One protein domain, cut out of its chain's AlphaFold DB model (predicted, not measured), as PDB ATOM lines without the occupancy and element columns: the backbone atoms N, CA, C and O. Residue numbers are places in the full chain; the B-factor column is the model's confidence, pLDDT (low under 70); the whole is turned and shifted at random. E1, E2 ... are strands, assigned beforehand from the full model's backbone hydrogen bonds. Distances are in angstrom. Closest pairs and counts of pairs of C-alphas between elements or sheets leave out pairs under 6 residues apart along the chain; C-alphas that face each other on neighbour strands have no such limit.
ATOM      1  N   THR A  31      51.008   6.449  -3.651       97.00
ATOM      2  CA  THR A  31      49.754   5.691  -3.659       97.00
ATOM      3  C   THR A  31      48.747   6.339  -2.724       97.00
ATOM      4  O   THR A  31      49.133   7.041  -1.788       97.00
ATOM      5  N   GLU A  32      47.464   6.076  -2.964       97.19
ATOM      6  CA  GLU A  32      46.389   6.409  -2.035       97.19
ATOM      7  C   GLU A  32      46.027   5.206  -1.152       97.19
ATOM      8  O   GLU A  32      46.087   4.054  -1.589       97.19
ATOM      9  N   ALA A  33      45.639   5.480   0.091       96.38
ATOM     10  CA  ALA A  33      45.037   4.517   1.007       96.38
ATOM     11  C   ALA A  33      43.988   5.198   1.894       96.38
ATOM     12  O   ALA A  33      43.957   6.423   2.021       96.38
ATOM     13  N   THR A  34      43.147   4.390   2.534       96.88
ATOM     14  CA  THR A  34      42.171   4.840   3.532       96.88
ATOM     15  C   THR A  34      42.307   4.028   4.810       96.88
ATOM     16  O   THR A  34      42.747   2.877   4.785       96.88
ATOM     17  N   ASP A  35      41.882   4.615   5.924       92.69
ATOM     18  CA  ASP A  35      41.699   3.879   7.170       92.69
ATOM     19  C   ASP A  35      40.414   3.044   7.130       92.69
ATOM     20  O   ASP A  35      39.444   3.387   6.452       92.69
ATOM     21  N   TYR A  36      40.383   1.988   7.946       91.50
ATOM     22  CA  TYR A  36      39.149   1.264   8.262       91.50
ATOM     23  C   TYR A  36      38.171   2.120   9.089       91.50
ATOM     24  O   TYR A  36      36.954   1.980   8.984       91.50
ATOM     25  N   MET A  37      38.695   3.020   9.931       93.12
ATOM     26  CA  MET A  37      37.886   3.906  10.767       93.12
ATOM     27  C   MET A  37      37.537   5.210  10.047       93.12
ATOM     28  O   MET A  37      38.412   5.940   9.585       93.12
ATOM     29  N   LEU A  38      36.247   5.550  10.046       95.31
ATOM     30  CA  LEU A  38      35.750   6.807   9.488       95.31
ATOM     31  C   LEU A  38      36.019   7.993  10.420       95.31
ATOM     32  O   LEU A  38      35.855   7.896  11.639       95.31
ATOM     33  N   VAL A  39      36.317   9.152   9.835       96.19
ATOM     34  CA  VAL A  39      36.341  10.431  10.554       96.19
ATOM     35  C   VAL A  39      34.905  10.869  10.791       96.19
ATOM     36  O   VAL A  39      34.104  10.959   9.860       96.19
ATOM     37  N   LYS A  40      34.566  11.126  12.052       95.75
ATOM     38  CA  LYS A  40      33.200  11.429  12.483       95.75
ATOM     39  C   LYS A  40      33.106  12.844  13.058       95.75
ATOM     40  O   LYS A  40      34.028  13.250  13.763       95.75
ATOM     41  N   PRO A  41      31.988  13.569  12.853       94.44
ATOM     42  CA  PRO A  41      31.759  14.869  13.495       94.44
ATOM     43  C   PRO A  41      31.734  14.804  15.032       94.44
ATOM     44  O   PRO A  41      32.037  15.784  15.706       94.44
ATOM     45  N   SER A  42      31.369  13.649  15.597       94.69
ATOM     46  CA  SER A  42      31.379  13.373  17.037       94.69
ATOM     47  C   SER A  42      31.545  11.872  17.300       94.69
ATOM     48  O   SER A  42      31.270  11.046  16.426       94.69
ATOM     49  N   LYS A  43      31.953  11.496  18.523       91.12
ATOM     50  CA  LYS A  43      32.140  10.084  18.922       91.12
ATOM     51  C   LYS A  43      30.875   9.232  18.739       91.12
ATOM     52  O   LYS A  43      30.977   8.069  18.363       91.12
ATOM     53  N   SER A  44      29.701   9.813  18.979       92.00
ATOM     54  CA  SER A  44      28.399   9.144  18.881       92.00
ATOM     55  C   SER A  44      27.773   9.192  17.484       92.00
ATOM     56  O   SER A  44      26.705   8.625  17.278       92.00
ATOM     57  N   SER A  45      28.404   9.856  16.512       93.12
ATOM     58  CA  SER A  45      27.843   9.967  15.167       93.12
ATOM     59  C   SER A  45      27.789   8.605  14.463       93.12
ATOM     60  O   SER A  45      28.782   7.873  14.385       93.12
ATOM     61  N   PHE A  46      26.634   8.297  13.875       91.19
ATOM     62  CA  PHE A  46      26.473   7.168  12.952       91.19
ATOM     63  C   PHE A  46      26.994   7.485  11.544       91.19
ATOM     64  O   PHE A  46      27.277   6.575  10.774       91.19
ATOM     65  N   LYS A  47      27.165   8.773  11.220       93.44
ATOM     66  CA  LYS A  47      27.738   9.245   9.953       93.44
ATOM     67  C   LYS A  47      29.236   9.507  10.117       93.44
ATOM     68  O   LYS A  47      29.657  10.086  11.122       93.44
ATOM     69  N   GLY A  48      30.023   9.113   9.124       94.88
ATOM     70  CA  GLY A  48      31.458   9.377   9.046       94.88
ATOM     71  C   GLY A  48      31.917   9.466   7.593       94.88
ATOM     72  O   GLY A  48      31.155   9.141   6.684       94.88
ATOM     73  N   SER A  49      33.141   9.935   7.381       97.00
ATOM     74  CA  SER A  49      33.754  10.064   6.061       97.00
ATOM     75  C   SER A  49      35.123   9.396   6.029       97.00
ATOM     76  O   SER A  49      35.838   9.387   7.035       97.00
ATOM     77  N   ASN A  50      35.478   8.843   4.870       97.12
ATOM     78  CA  ASN A  50      36.799   8.287   4.633       97.12
ATOM     79  C   ASN A  50      37.863   9.385   4.718       97.12
ATOM     80  O   ASN A  50      37.701  10.496   4.200       97.12
ATOM     81  N   LYS A  51      38.971   9.039   5.366       96.69
ATOM     82  CA  LYS A  51      40.203   9.817   5.352       96.69
ATOM     83  C   LYS A  51      41.133   9.151   4.358       96.69
ATOM     84  O   LYS A  51      41.520   8.005   4.559       96.69
ATOM     85  N   ILE A  52      41.449   9.878   3.299       97.62
ATOM     86  CA  ILE A  52      42.299   9.402   2.217       97.62
ATOM     87  C   ILE A  52      43.670  10.027   2.412       97.62
ATOM     88  O   ILE A  52      43.787  11.248   2.551       97.62
ATOM     89  N   TYR A  53      44.692   9.185   2.423       96.62
ATOM     90  CA  TYR A  53      46.081   9.599   2.493       96.62
ATOM     91  C   TYR A  53      46.765   9.272   1.187       96.62
ATOM     92  O   TYR A  53      46.642   8.153   0.692       96.62
ATOM     93  N   THR A  54      47.546  10.216   0.687       96.81
ATOM     94  CA  THR A  54      48.530   9.960  -0.355       96.81
ATOM     95  C   THR A  54      49.898   9.912   0.304       96.81
ATOM     96  O   THR A  54      50.245  10.819   1.060       96.81
ATOM     97  N   PHE A  55      50.680   8.868   0.050       96.94
ATOM     98  CA  PHE A  55      52.012   8.730   0.639       96.94
ATOM     99  C   PHE A  55      53.018   8.141  -0.342       96.94
ATOM    100  O   PHE A  55      52.663   7.473  -1.318       96.94
ATOM    101  N   CYS A  56      54.293   8.422  -0.087       97.50
ATOM    102  CA  CYS A  56      55.400   7.943  -0.896       97.50
ATOM    103  C   CYS A  56      55.574   6.432  -0.722       97.50
ATOM    104  O   CYS A  56      55.865   5.961   0.377       97.50
ATOM    105  N   LEU A  57      55.511   5.683  -1.825       96.69
ATOM    106  CA  LEU A  57      55.698   4.226  -1.813       96.69
ATOM    107  C   LEU A  57      57.111   3.789  -1.403       96.69
ATOM    108  O   LEU A  57      57.307   2.635  -1.042       96.69
ATOM    109  N   ASN A  58      58.093   4.691  -1.473       97.62
ATOM    110  CA  ASN A  58      59.481   4.367  -1.159       97.62
ATOM    111  C   ASN A  58      59.818   4.541   0.329       97.62
ATOM    112  O   ASN A  58      60.470   3.689   0.917       97.62
ATOM    113  N   CYS A  59      59.410   5.658   0.942       97.38
ATOM    114  CA  CYS A  59      59.850   6.008   2.302       97.38
ATOM    115  C   CYS A  59      58.715   6.258   3.304       97.38
ATOM    116  O   CYS A  59      58.991   6.582   4.458       97.38
ATOM    117  N   GLY A  60      57.457   6.136   2.873       96.81
ATOM    118  CA  GLY A  60      56.286   6.302   3.734       96.81
ATOM    119  C   GLY A  60      55.936   7.748   4.088       96.81
ATOM    120  O   GLY A  60      55.010   7.956   4.863       96.81
ATOM    121  N   GLU A  61      56.643   8.744   3.541       97.88
ATOM    122  CA  GLU A  61      56.311  10.150   3.783       97.88
ATOM    123  C   GLU A  61      54.900  10.458   3.279       97.88
ATOM    124  O   GLU A  61      54.576  10.181   2.117       97.88
ATOM    125  N   VAL A  62      54.066  11.007   4.162       96.81
ATOM    126  CA  VAL A  62      52.697  11.386   3.825       96.81
ATOM    127  C   VAL A  62      52.736  12.710   3.091       96.81
ATOM    128  O   VAL A  62      53.265  13.702   3.577       96.81
ATOM    129  N   ASP A  63      52.145  12.701   1.912       95.88
ATOM    130  CA  ASP A  63      52.122  13.831   1.008       95.88
ATOM    131  C   ASP A  63      50.869  14.690   1.191       95.88
ATOM    132  O   ASP A  63      50.917  15.918   1.192       95.88
ATOM    133  N   SER A  64      49.719  14.040   1.358       95.56
ATOM    134  CA  SER A  64      48.479  14.744   1.644       95.56
ATOM    135  C   SER A  64      47.505  13.875   2.417       95.56
ATOM    136  O   SER A  64      47.543  12.644   2.365       95.56
ATOM    137  N   ILE A  65      46.622  14.550   3.149       96.69
ATOM    138  CA  ILE A  65      45.509  13.946   3.872       96.69
ATOM    139  C   ILE A  65      44.262  14.738   3.505       96.69
ATOM    140  O   ILE A  65      44.227  15.957   3.678       96.69
ATOM    141  N   ARG A  66      43.228  14.056   3.015       96.06
ATOM    142  CA  ARG A  66      41.946  14.678   2.664       96.06
ATOM    143  C   ARG A  66      40.767  13.899   3.226       96.06
ATOM    144  O   ARG A  66      40.809  12.679   3.360       96.06
ATOM    145  N   ILE A  67      39.697  14.624   3.537       97.00
ATOM    146  CA  ILE A  67      38.404  14.047   3.913       97.00
ATOM    147  C   ILE A  67      37.547  13.961   2.656       97.00
ATOM    148  O   ILE A  67      37.322  14.975   1.999       97.00
ATOM    149  N   GLU A  68      37.077  12.762   2.324       95.69
ATOM    150  CA  GLU A  68      36.330  12.504   1.087       95.69
ATOM    151  C   GLU A  68      35.022  13.303   1.017       95.69
ATOM    152  O   GLU A  68      34.715  13.929   0.006       95.69
ATOM    153  N   ASN A  69      34.266  13.329   2.115       95.44
ATOM    154  CA  ASN A  69      32.987  14.014   2.215       95.44
ATOM    155  C   ASN A  69      32.985  14.975   3.408       95.44
ATOM    156  O   ASN A  69      32.713  14.598   4.546       95.44
ATOM    157  N   THR A  70      33.236  16.252   3.127       96.44
ATOM    158  CA  THR A  70      33.225  17.314   4.146       96.44
ATOM    159  C   THR A  70      31.821  17.807   4.504       96.44
ATOM    160  O   THR A  70      31.654  18.460   5.532       96.44
ATOM    161  N   THR A  71      30.793  17.496   3.704       95.88
ATOM    162  CA  THR A  71      29.426  18.003   3.933       95.88
ATOM    163  C   THR A  71      28.831  17.513   5.247       95.88
ATOM    164  O   THR A  71      28.112  18.262   5.894       95.88
ATOM    165  N   ILE A  72      29.213  16.318   5.710       94.31
ATOM    166  CA  ILE A  72      28.727  15.752   6.979       94.31
ATOM    167  C   ILE A  72      29.187  16.537   8.217       94.31
ATOM    168  O   ILE A  72      28.685  16.298   9.312       94.31
ATOM    169  N   PHE A  73      30.164  17.433   8.053       93.00
ATOM    170  CA  PHE A  73      30.691  18.292   9.112       93.00
ATOM    171  C   PHE A  73      30.132  19.718   9.052       93.00
ATOM    172  O   PHE A  73      30.293  20.469  10.012       93.00
ATOM    173  N   LYS A  74      29.495  20.108   7.943       88.56
ATOM    174  CA  LYS A  74      28.874  21.427   7.785       88.56
ATOM    175  C   LYS A  74      27.467  21.370   8.392       88.56
ATOM    176  O   LYS A  74      26.734  20.419   8.134       88.56
TER     177      LYS A  74
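Overview. This is residues 31 to 74 of the 75 residues of an uncharacterized protein of Bacillus sp. AFS018417 (UniProt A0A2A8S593). With little regular structure, the domain is a slim rod: a small three-stranded sheet makes one half, and the long loop of residues 35 to 50 and the tail after E3 make the other. The 44 printed residues hold three named strands, E1, E2 and E3, and no named helix; the class is all strand, with 16 residues in named elements. The sheet's order is E1, E2, E3, antiparallel, a meander, each strand the antiparallel neighbour of the one before. It is loose, radius of gyration of the C-alphas 12.1 A, spanning 37 by 18 by 11 A.

Along the chain. E2, residues 51 to 56, is 16.5 A long. E3, residues 62 to 67, is 14.5 A long and ends at C-alpha 67 (38.404, 14.047, 3.913). E1, residues 31 to 34, is 10.5 A long, from C-alpha 31 (49.754, 5.691, -3.659).

Arrangement. E2 is the inner strand. Hairpin E2 and E3 runs at 166 degrees, with N 52 and O 66 2.9 A apart. Hairpin E1 and E2 runs at 151 degrees, with N 33 and O 53 2.9 A apart.

Size, cuts and confidence. The C-alphas farthest apart, of Ser 44 and Asn 58, are 37.3 A apart. The link E1 to E2 is long, E2 to E3 tight. The printed part has no cut, and no printed residue is under 70 in pLDDT.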